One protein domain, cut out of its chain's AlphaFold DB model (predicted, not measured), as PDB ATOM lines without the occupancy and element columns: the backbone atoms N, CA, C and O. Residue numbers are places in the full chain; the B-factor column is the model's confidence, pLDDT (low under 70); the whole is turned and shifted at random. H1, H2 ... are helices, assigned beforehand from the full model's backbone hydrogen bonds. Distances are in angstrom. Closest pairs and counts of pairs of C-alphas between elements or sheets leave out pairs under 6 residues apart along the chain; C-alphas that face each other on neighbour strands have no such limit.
ATOM      1  N   PHE A  63     -24.956  -6.987  -8.621       81.56
ATOM      2  CA  PHE A  63     -26.364  -7.166  -8.271       81.56
ATOM      3  C   PHE A  63     -26.739  -8.655  -8.191       81.56
ATOM      4  O   PHE A  63     -27.405  -9.075  -7.250       81.56
ATOM      5  N   MET A  64     -26.226  -9.482  -9.112       79.38
ATOM      6  CA  MET A  64     -26.368 -10.942  -9.031       79.38
ATOM      7  C   MET A  64     -25.609 -11.516  -7.827       79.38
ATOM      8  O   MET A  64     -26.075 -12.483  -7.230       79.38
ATOM      9  N   LEU A  65     -24.452 -10.945  -7.460       82.75
ATOM     10  CA  LEU A  65     -23.716 -11.349  -6.255       82.75
ATOM     11  C   LEU A  65     -24.535 -11.066  -4.989       82.75
ATOM     12  O   LEU A  65     -24.670 -11.952  -4.153       82.75
ATOM     13  N   VAL A  66     -25.157  -9.887  -4.893       83.25
ATOM     14  CA  VAL A  66     -26.055  -9.513  -3.790       83.25
ATOM     15  C   VAL A  66     -27.234 -10.474  -3.696       83.25
ATOM     16  O   VAL A  66     -27.540 -10.964  -2.616       83.25
ATOM     17  N   GLU A  67     -27.893 -10.796  -4.809       82.19
ATOM     18  CA  GLU A  67     -29.037 -11.720  -4.799       82.19
ATOM     19  C   GLU A  67     -28.669 -13.156  -4.420       82.19
ATOM     20  O   GLU A  67     -29.498 -13.894  -3.881       82.19
ATOM     21  N   ARG A  68     -27.437 -13.569  -4.726       85.00
ATOM     22  CA  ARG A  68     -26.923 -14.905  -4.413       85.00
ATOM     23  C   ARG A  68     -26.249 -14.971  -3.047       85.00
ATOM     24  O   ARG A  68     -25.924 -16.079  -2.620       85.00
ATOM     25  N   ASP A  69     -26.088 -13.839  -2.366       88.75
ATOM     26  CA  ASP A  69     -25.470 -13.765  -1.049       88.75
ATOM     27  C   ASP A  69     -26.230 -14.634  -0.038       88.75
ATOM     28  O   ASP A  69     -27.453 -14.555   0.115       88.75
ATOM     29  N   VAL A  70     -25.489 -15.502   0.650       85.31
ATOM     30  CA  VAL A  70     -26.056 -16.500   1.565       85.31
ATOM     31  C   VAL A  70     -26.750 -15.857   2.763       85.31
ATOM     32  O   VAL A  70     -27.793 -16.348   3.197       85.31
ATOM     33  N   VAL A  71     -26.223 -14.735   3.262       85.06
ATOM     34  CA  VAL A  71     -26.789 -14.009   4.401       85.06
ATOM     35  C   VAL A  71     -28.096 -13.357   3.976       85.06
ATOM     36  O   VAL A  71     -29.111 -13.495   4.662       85.06
ATOM     37  N   LEU A  72     -28.104 -12.701   2.815       85.75
ATOM     38  CA  LEU A  72     -29.300 -12.047   2.298       85.75
ATOM     39  C   LEU A  72     -30.405 -13.056   1.964       85.75
ATOM     40  O   LEU A  72     -31.572 -12.823   2.282       85.75
ATOM     41  N   ARG A  73     -30.052 -14.203   1.377       87.62
ATOM     42  CA  ARG A  73     -31.011 -15.277   1.086       87.62
ATOM     43  C   ARG A  73     -31.586 -15.897   2.354       87.62
ATOM     44  O   ARG A  73     -32.799 -16.070   2.422       87.62
ATOM     45  N   ALA A  74     -30.760 -16.179   3.360       86.62
ATOM     46  CA  ALA A  74     -31.236 -16.680   4.649       86.62
ATOM     47  C   ALA A  74     -32.187 -15.674   5.322       86.62
ATOM     48  O   ALA A  74     -33.274 -16.042   5.771       86.62
ATOM     49  N   LEU A  75     -31.832 -14.384   5.301       88.00
ATOM     50  CA  LEU A  75     -32.669 -13.296   5.810       88.00
ATOM     51  C   LEU A  75     -34.030 -13.240   5.115       88.00
ATOM     52  O   LEU A  75     -35.045 -13.067   5.790       88.00
ATOM     53  N   LEU A  76     -34.064 -13.394   3.788       87.50
ATOM     54  CA  LEU A  76     -35.286 -13.385   2.977       87.50
ATOM     55  C   LEU A  76     -36.080 -14.699   3.039       87.50
ATOM     56  O   LEU A  76     -37.229 -14.703   2.608       87.50
ATOM     57  N   ALA A  77     -35.509 -15.784   3.568       88.31
ATOM     58  CA  ALA A  77     -36.154 -17.095   3.686       88.31
ATOM     59  C   ALA A  77     -36.600 -17.449   5.116       88.31
ATOM     60  O   ALA A  77     -37.429 -18.336   5.281       88.31
ATOM     61  N   ALA A  78     -36.107 -16.753   6.149       87.50
ATOM     62  CA  ALA A  78     -36.482 -16.985   7.550       87.50
ATOM     63  C   ALA A  78     -38.017 -17.096   7.776       87.50
ATOM     64  O   ALA A  78     -38.779 -16.287   7.243       87.50
ATOM     65  N   PRO A  79     -38.494 -18.065   8.569       85.94
ATOM     66  CA  PRO A  79     -39.927 -18.286   8.776       85.94
ATOM     67  C   PRO A  79     -40.564 -17.286   9.753       85.94
ATOM     68  O   PRO A  79     -41.785 -17.197   9.835       85.94
ATOM     69  N   VAL A  80     -39.745 -16.529  10.491       87.69
ATOM     70  CA  VAL A  80     -40.181 -15.586  11.529       87.69
ATOM     71  C   VAL A  80     -39.633 -14.175  11.273       87.69
ATOM     72  O   VAL A  80     -38.581 -14.032  10.636       87.69
ATOM     73  N   PRO A  81     -40.310 -13.117  11.763       86.56
ATOM     74  CA  PRO A  81     -39.797 -11.753  11.689       86.56
ATOM     75  C   PRO A  81     -38.465 -11.621  12.434       86.56
ATOM     76  O   PRO A  81     -38.341 -12.033  13.585       86.56
ATOM     77  N   LEU A  82     -37.469 -11.021  11.781       89.38
ATOM     78  CA  LEU A  82     -36.174 -10.738  12.397       89.38
ATOM     79  C   LEU A  82     -36.173  -9.333  13.015       89.38
ATOM     80  O   LEU A  82     -36.708  -8.407  12.398       89.38
ATOM     81  N   PRO A  83     -35.524  -9.134  14.178       92.50
ATOM     82  CA  PRO A  83     -35.315  -7.803  14.731       92.50
ATOM     83  C   PRO A  83     -34.603  -6.886  13.733       92.50
ATOM     84  O   PRO A  83     -33.627  -7.281  13.090       92.50
ATOM     85  N   GLY A  84     -35.043  -5.630  13.631       91.88
ATOM     86  CA  GLY A  84     -34.551  -4.738  12.580       91.88
ATOM     87  C   GLY A  84     -33.054  -4.437  12.645       91.88
ATOM     88  O   GLY A  84     -32.423  -4.248  11.611       91.88
ATOM     89  N   PHE A  85     -32.438  -4.460  13.831       91.81
ATOM     90  CA  PHE A  85     -30.981  -4.323  13.944       91.81
ATOM     91  C   PHE A  85     -30.230  -5.487  13.271       91.81
ATOM     92  O   PHE A  85     -29.185  -5.261  12.664       91.81
ATOM     93  N   ALA A  86     -30.767  -6.711  13.327       90.69
ATOM     94  CA  ALA A  86     -30.162  -7.883  12.702       90.69
ATOM     95  C   ALA A  86     -30.267  -7.799  11.173       90.69
ATOM     96  O   ALA A  86     -29.285  -8.046  10.475       90.69
ATOM     97  N   VAL A  87     -31.424  -7.357  10.660       92.75
ATOM     98  CA  VAL A  87     -31.638  -7.094   9.225       92.75
ATOM     99  C   VAL A  87     -30.647  -6.044   8.718       92.75
ATOM    100  O   VAL A  87     -29.938  -6.280   7.739       92.75
ATOM    101  N   ARG A  88     -30.534  -4.911   9.421       94.19
ATOM    102  CA  ARG A  88     -29.603  -3.831   9.062       94.19
ATOM    103  C   ARG A  88     -28.148  -4.289   9.092       94.19
ATOM    104  O   ARG A  88     -27.401  -3.951   8.181       94.19
ATOM    105  N   ARG A  89     -27.750  -5.076  10.099       91.88
ATOM    106  CA  ARG A  89     -26.391  -5.631  10.200       91.88
ATOM    107  C   ARG A  89     -26.072  -6.551   9.024       91.88
ATOM    108  O   ARG A  89     -25.006  -6.418   8.438       91.88
ATOM    109  N   ALA A  90     -26.997  -7.441   8.663       91.06
ATOM    110  CA  ALA A  90     -26.835  -8.349   7.532       91.06
ATOM    111  C   ALA A  90     -26.659  -7.591   6.208       91.06
ATOM    112  O   ALA A  90     -25.701  -7.833   5.481       91.06
ATOM    113  N   VAL A  91     -27.542  -6.632   5.912       91.94
ATOM    114  CA  VAL A  91     -27.435  -5.847   4.672       91.94
ATOM    115  C   VAL A  91     -26.201  -4.945   4.676       91.94
ATOM    116  O   VAL A  91     -25.521  -4.825   3.658       91.94
ATOM    117  N   GLY A  92     -25.900  -4.330   5.818       93.38
ATOM    118  CA  GLY A  92     -24.706  -3.515   5.997       93.38
ATOM    119  C   GLY A  92     -23.429  -4.305   5.723       93.38
ATOM    120  O   GLY A  92     -22.545  -3.803   5.044       93.38
ATOM    121  N   GLU A  93     -23.356  -5.559   6.167       92.00
ATOM    122  CA  GLU A  93     -22.207  -6.429   5.909       92.00
ATOM    123  C   GLU A  93     -22.021  -6.736   4.418       92.00
ATOM    124  O   GLU A  93     -20.900  -6.670   3.914       92.00
ATOM    125  N   VAL A  94     -23.111  -7.016   3.697       91.00
ATOM    126  CA  VAL A  94     -23.064  -7.223   2.240       91.00
ATOM    127  C   VAL A  94     -22.581  -5.956   1.533       91.00
ATOM    128  O   VAL A  94     -21.673  -6.019   0.708       91.00
ATOM    129  N   TYR A  95     -23.138  -4.795   1.890       92.38
ATOM    130  CA  TYR A  95     -22.701  -3.508   1.345       92.38
ATOM    131  C   TYR A  95     -21.220  -3.244   1.634       92.38
ATOM    132  O   TYR A  95     -20.467  -2.929   0.718       92.38
ATOM    133  N   ARG A  96     -20.785  -3.450   2.882       94.44
ATOM    134  CA  ARG A  96     -19.410  -3.214   3.328       94.44
ATOM    135  C   ARG A  96     -18.388  -4.022   2.522       94.44
ATOM    136  O   ARG A  96     -17.318  -3.517   2.214       94.44
ATOM    137  N   ARG A  97     -18.709  -5.271   2.176       92.56
ATOM    138  CA  ARG A  97     -17.820  -6.146   1.392       92.56
ATOM    139  C   ARG A  97     -17.730  -5.771  -0.083       92.56
ATOM    140  O   ARG A  97     -16.716  -6.054  -0.704       92.56
ATOM    141  N   LEU A  98     -18.800  -5.214  -0.645       91.31
ATOM    142  CA  LEU A  98     -18.875  -4.909  -2.074       91.31
ATOM    143  C   LEU A  98     -18.424  -3.487  -2.400       91.31
ATOM    144  O   LEU A  98     -17.858  -3.261  -3.464       91.31
ATOM    145  N   ALA A  99     -18.705  -2.533  -1.512       93.81
ATOM    146  CA  ALA A  99     -18.511  -1.118  -1.790       93.81
ATOM    147  C   ALA A  99     -17.105  -0.605  -1.462       93.81
ATOM    148  O   ALA A  99     -16.720   0.427  -2.001       93.81
ATOM    149  N   PHE A 100     -16.350  -1.291  -0.603       96.75
ATOM    150  CA  PHE A 100     -15.079  -0.787  -0.082       96.75
ATOM    151  C   PHE A 100     -13.923  -1.739  -0.392       96.75
ATOM    152  O   PHE A 100     -14.078  -2.959  -0.308       96.75
ATOM    153  N   ALA A 101     -12.757  -1.176  -0.705       96.44
ATOM    154  CA  ALA A 101     -11.507  -1.904  -0.897       96.44
ATOM    155  C   ALA A 101     -11.012  -2.544   0.404       96.44
ATOM    156  O   ALA A 101     -10.513  -3.670   0.384       96.44
ATOM    157  N   HIS A 102     -11.207  -1.851   1.532       94.81
ATOM    158  CA  HIS A 102     -10.821  -2.321   2.865       94.81
ATOM    159  C   HIS A 102     -12.019  -2.414   3.803       94.81
ATOM    160  O   HIS A 102     -12.152  -1.601   4.721       94.81
ATOM    161  N   PRO A 103     -12.884  -3.435   3.655       92.50
ATOM    162  CA  PRO A 103     -14.092  -3.560   4.458       92.50
ATOM    163  C   PRO A 103     -13.829  -3.446   5.967       92.50
ATOM    164  O   PRO A 103     -14.670  -2.930   6.702       92.50
ATOM    165  N   GLY A 104     -12.705  -3.985   6.458       92.50
ATOM    166  CA  GLY A 104     -12.355  -4.008   7.885       92.50
ATOM    167  C   GLY A 104     -11.993  -2.645   8.485       92.50
ATOM    168  O   GLY A 104     -12.092  -2.496   9.697       92.50
ATOM    169  N   GLY A 105     -11.611  -1.669   7.655       89.81
ATOM    170  CA  GLY A 105     -11.224  -0.322   8.087       89.81
ATOM    171  C   GLY A 105     -12.357   0.708   8.046       89.81
ATOM    172  O   GLY A 105     -12.164   1.845   8.467       89.81
ATOM    173  N   VAL A 106     -13.537   0.339   7.542       93.25
ATOM    174  CA  VAL A 106     -14.660   1.271   7.370       93.25
ATOM    175  C   VAL A 106     -15.355   1.531   8.704       93.25
ATOM    176  O   VAL A 106     -15.744   0.588   9.397       93.25
ATOM    177  N   ASP A 107     -15.594   2.807   9.024       94.06
ATOM    178  CA  ASP A 107     -16.369   3.200  10.205       94.06
ATOM    179  C   ASP A 107     -17.759   2.520  10.184       94.06
ATOM    180  O   ASP A 107     -18.551   2.732   9.251       94.06
ATOM    181  N   PRO A 108     -18.116   1.733  11.219       92.75
ATOM    182  CA  PRO A 108     -19.410   1.062  11.298       92.75
ATOM    183  C   PRO A 108     -20.620   1.999  11.164       92.75
ATOM    184  O   PRO A 108     -21.685   1.561  10.722       92.75
ATOM    185  N   ARG A 109     -20.486   3.287  11.509       94.19
ATOM    186  CA  ARG A 109     -21.544   4.302  11.370       94.19
ATOM    187  C   ARG A 109     -21.864   4.616   9.912       94.19
ATOM    188  O   ARG A 109     -23.032   4.861   9.602       94.19
ATOM    189  N   VAL A 110     -20.883   4.546   9.010       93.81
ATOM    190  CA  VAL A 110     -21.102   4.704   7.559       93.81
ATOM    191  C   VAL A 110     -21.967   3.552   7.051       93.81
ATOM    192  O   VAL A 110     -23.011   3.764   6.431       93.81
ATOM    193  N   VAL A 111     -21.596   2.324   7.414       94.50
ATOM    194  CA  VAL A 111     -22.335   1.107   7.052       94.50
ATOM    195  C   VAL A 111     -23.753   1.118   7.639       94.50
ATOM    196  O   VAL A 111     -24.729   0.819   6.945       94.50
ATOM    197  N   ALA A 112     -23.896   1.517   8.906       92.50
ATOM    198  CA  ALA A 112     -25.193   1.639   9.566       92.50
ATOM    199  C   ALA A 112     -26.087   2.692   8.894       92.50
ATOM    200  O   ALA A 112     -27.286   2.463   8.720       92.50
ATOM    201  N   THR A 113     -25.511   3.820   8.468       93.38
ATOM    202  CA  THR A 113     -26.229   4.883   7.750       93.38
ATOM    203  C   THR A 113     -26.787   4.390   6.422       93.38
ATOM    204  O   THR A 113     -27.945   4.677   6.108       93.38
ATOM    205  N   PHE A 114     -26.016   3.598   5.674       91.50
ATOM    206  CA  PHE A 114     -26.489   2.973   4.439       91.50
ATOM    207  C   PHE A 114     -27.683   2.040   4.700       91.50
ATOM    208  O   PHE A 114     -28.715   2.120   4.028       91.50
ATOM    209  N   ALA A 115     -27.579   1.192   5.726       93.19
ATOM    210  CA  ALA A 115     -28.598   0.197   6.043       93.19
ATOM    211  C   ALA A 115     -29.814   0.756   6.809       93.19
ATOM    212  O   ALA A 115     -30.795   0.034   6.978       93.19
ATOM    213  N   ARG A 116     -29.807   2.019   7.268       92.62
ATOM    214  CA  ARG A 116     -30.816   2.563   8.210       92.62
ATOM    215  C   ARG A 116     -32.269   2.362   7.768       92.62
ATOM    216  O   ARG A 116     -33.128   2.040   8.593       92.62
ATOM    217  N   HIS A 117     -32.510   2.475   6.462       90.00
ATOM    218  CA  HIS A 117     -33.823   2.360   5.813       90.00
ATOM    219  C   HIS A 117     -34.294   0.916   5.598       90.00
ATOM    220  O   HIS A 117     -35.386   0.697   5.081       90.00
ATOM    221  N   LEU A 118     -33.466  -0.066   5.956       91.06
ATOM    222  CA  LEU A 118     -33.682  -1.487   5.702       91.06
ATOM    223  C   LEU A 118     -33.942  -2.224   7.021       91.06
ATOM    224  O   LEU A 118     -33.177  -3.086   7.442       91.06
ATOM    225  N   GLY A 119     -34.997  -1.796   7.718       88.75
ATOM    226  CA  GLY A 119     -35.337  -2.266   9.066       88.75
ATOM    227  C   GLY A 119     -36.103  -3.587   9.111       88.75
ATOM    228  O   GLY A 119     -36.251  -4.155  10.185       88.75
ATOM    229  N   ASP A 120     -36.586  -4.081   7.975       91.44
ATOM    230  CA  ASP A 120     -37.365  -5.317   7.887       91.44
ATOM    231  C   ASP A 120     -37.190  -6.004   6.523       91.44
ATOM    232  O   ASP A 120     -36.728  -5.407   5.547       91.44
ATOM    233  N   ARG A 121     -37.599  -7.269   6.418       88.75
ATOM    234  CA  ARG A 121     -37.489  -8.047   5.173       88.75
ATOM    235  C   ARG A 121     -38.241  -7.442   3.995       88.75
ATOM    236  O   ARG A 121     -37.758  -7.515   2.870       88.75
ATOM    237  N   GLY A 122     -39.414  -6.863   4.238       90.94
ATOM    238  CA  GLY A 122     -40.208  -6.212   3.203       90.94
ATOM    239  C   GLY A 122     -39.472  -5.008   2.620       90.94
ATOM    240  O   GLY A 122     -39.447  -4.836   1.405       90.94
ATOM    241  N   SER A 123     -38.812  -4.208   3.461       92.50
ATOM    242  CA  SER A 123     -37.986  -3.079   3.019       92.50
ATOM    243  C   SER A 123     -36.796  -3.529   2.159       92.50
ATOM    244  O   SER A 123     -36.551  -2.940   1.102       92.50
ATOM    245  N   VAL A 124     -36.133  -4.629   2.535       91.94
ATOM    246  CA  VAL A 124     -35.056  -5.252   1.747       91.94
ATOM    247  C   VAL A 124     -35.584  -5.767   0.408       91.94
ATOM    248  O   VAL A 124     -35.046  -5.419  -0.643       91.94
ATOM    249  N   ALA A 125     -36.677  -6.534   0.420       91.25
ATOM    250  CA  ALA A 125     -37.288  -7.083  -0.786       91.25
ATOM    251  C   ALA A 125     -37.746  -5.979  -1.753       91.25
ATOM    252  O   ALA A 125     -37.477  -6.066  -2.951       91.25
ATOM    253  N   ARG A 126     -38.368  -4.905  -1.244       92.81
ATOM    254  CA  ARG A 126     -38.752  -3.731  -2.045       92.81
ATOM    255  C   ARG A 126     -37.537  -3.041  -2.658       92.81
ATOM    256  O   ARG A 126     -37.592  -2.663  -3.826       92.81
ATOM    257  N   ARG A 127     -36.436  -2.900  -1.912       91.44
ATOM    258  CA  ARG A 127     -35.200  -2.298  -2.432       91.44
ATOM    259  C   ARG A 127     -34.588  -3.137  -3.555       91.44
ATOM    260  O   ARG A 127     -34.234  -2.577  -4.589       91.44
ATOM    261  N   LEU A 128     -34.522  -4.458  -3.388       91.06
ATOM    262  CA  LEU A 128     -34.062  -5.369  -4.443       91.06
ATOM    263  C   LEU A 128     -34.991  -5.328  -5.661       91.06
ATOM    264  O   LEU A 128     -34.521  -5.240  -6.789       91.06
ATOM    265  N   ALA A 129     -36.309  -5.322  -5.458       91.75
ATOM    266  CA  ALA A 129     -37.273  -5.203  -6.550       91.75
ATOM    267  C   ALA A 129     -37.113  -3.883  -7.326       91.75
ATOM    268  O   ALA A 129     -37.178  -3.883  -8.553       91.75
ATOM    269  N   LEU A 130     -36.852  -2.769  -6.632       91.62
ATOM    270  CA  LEU A 130     -36.543  -1.493  -7.273       91.62
ATOM    271  C   LEU A 130     -35.247  -1.575  -8.094       91.62
ATOM    272  O   LEU A 130     -35.235  -1.143  -9.243       91.62
ATOM    273  N   GLY A 131     -34.196  -2.189  -7.544       90.62
ATOM    274  CA  GLY A 131     -32.942  -2.433  -8.264       90.62
ATOM    275  C   GLY A 131     -33.145  -3.258  -9.538       90.62
ATOM    276  O   GLY A 131     -32.693  -2.856 -10.605       90.62
ATOM    277  N   ARG A 132     -33.923  -4.349  -9.470       91.25
ATOM    278  CA  ARG A 132     -34.279  -5.173 -10.642       91.25
ATOM    279  C   ARG A 132     -34.991  -4.377 -11.727       91.25
ATOM    280  O   ARG A 132     -34.720  -4.583 -12.904       91.25
ATOM    281  N   ARG A 133     -35.896  -3.475 -11.341       92.44
ATOM    282  CA  ARG A 133     -36.607  -2.596 -12.283       92.44
ATOM    283  C   ARG A 133     -35.684  -1.561 -12.924       92.44
ATOM    284  O   ARG A 133     -35.928  -1.181 -14.060       92.44
ATOM    285  N   LEU A 134     -34.643  -1.131 -12.212       92.44
ATOM    286  CA  LEU A 134     -33.664  -0.156 -12.692       92.44
ATOM    287  C   LEU A 134     -32.619  -0.774 -13.635       92.44
ATOM    288  O   LEU A 134     -32.179  -0.111 -14.570       92.44
ATOM    289  N   LEU A 135     -32.228  -2.038 -13.426       91.50
ATOM    290  CA  LEU A 135     -31.170  -2.700 -14.204       91.50
ATOM    291  C   LEU A 135     -31.341  -2.616 -15.736       91.50
ATOM    292  O   LEU A 135     -30.351  -2.333 -16.409       91.50
ATOM    293  N   PRO A 136     -32.538  -2.831 -16.323       92.12
ATOM    294  CA  PRO A 136     -32.729  -2.665 -17.762       92.12
ATOM    295  C   PRO A 136     -32.460  -1.236 -18.245       92.12
ATOM    296  O   PRO A 136     -31.881  -1.059 -19.314       92.12
ATOM    297  N   GLU A 137     -32.838  -0.229 -17.452       94.19
ATOM    298  CA  GLU A 137     -32.630   1.185 -17.782       94.19
ATOM    299  C   GLU A 137     -31.135   1.552 -17.769       94.19
ATOM    300  O   GLU A 137     -30.702   2.379 -18.564       94.19
ATOM    301  N   LEU A 138     -30.329   0.874 -16.942       93.56
ATOM    302  CA  LEU A 138     -28.877   1.070 -16.838       93.56
ATOM    303  C   LEU A 138     -28.055   0.392 -17.943       93.56
ATOM    304  O   LEU A 138     -26.839   0.540 -17.945       93.56
TER     305      LEU A 138
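Overview. This is residues 63 to 138 of the 226 residues of the protein "Alpha/beta hydrolase" of Thermoleophilaceae bacterium (UniProt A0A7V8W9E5). The longest helix, H3, runs through the middle of a small all-helix domain; H2 folds back along part of it as a helical hairpin, and the short H4 crosses it on another side. A second long helix, H5, runs the same way as H3 but meets the rest mainly near its first residues, and short H1 makes a corner with H2. The printed part has 76 residues with five named helices, in the order H1, H2, H3, H4, H5, and no named strand. It is compact, with a radius of gyration of the C-alphas of 12.5 A, and spans 34 by 31 by 21 A.

Arrangement. Start with H3, residues 84 to 99. H4, residues 108 to 115, touches it at about perpendicular, 78 degrees; look at the closest C-alphas, those of Arg 88 and Ala 115, 5.1 A apart. H2, residues 70 to 77, touches residues 87 to 94 of H3 alone, with Val 71 and Ala 90 the closest C-alphas at 6.5 A; the two form a hairpin, opposite ways at 36 degrees, a tilt only just steep. Move on to H5, residues 121 to 134: with residues 121 to 125 alone it only just touches H2, with 3 pairs of C-alphas within 8 A, the closest being Leu 76 and Arg 121 at 6.2 A. H5 is close to H3 but not clearly touching; their closest C-alphas, Val 87 and Arg 121, are 7.2 A apart. H1, residues 63 to 68, is close to H3 but not clearly touching, with the C-alphas of Val 66 and Val 94 closest at 7.1 A. H1 and H5 are near each other, while H1 and H4 are apart, as are H2 and H4. In each of H1, H2, H3, H4 and H5, every O i to N i+4 pair is within hydrogen-bond range.

Along the chain. Find C-alpha 84 at (-34.551, -4.738, 12.580); from there H3 runs 21.8 A to C-alpha 99 at (-18.511, -1.118, -1.790). H5 covers 19.9 A from Arg 121 to Leu 134, where C-alpha 134 stands at (-33.664, -0.156, -12.692). The short ones are H4 with 10.6 A from Pro 108 to Ala 115, H2 with 10.3 A from Val 70 to Ala 77, and H1 with 8.7 A from Phe 63 to Arg 68.

Size, cuts and confidence. Look for the two C-alphas farthest apart at Val 80 and Leu 138, 34.8 A from each other. The printed part has no cut and no long link; H1 to H2 and H4 to H5 are tight links. The mean pLDDT of the printed part is 90.6, and no printed residue is under 70.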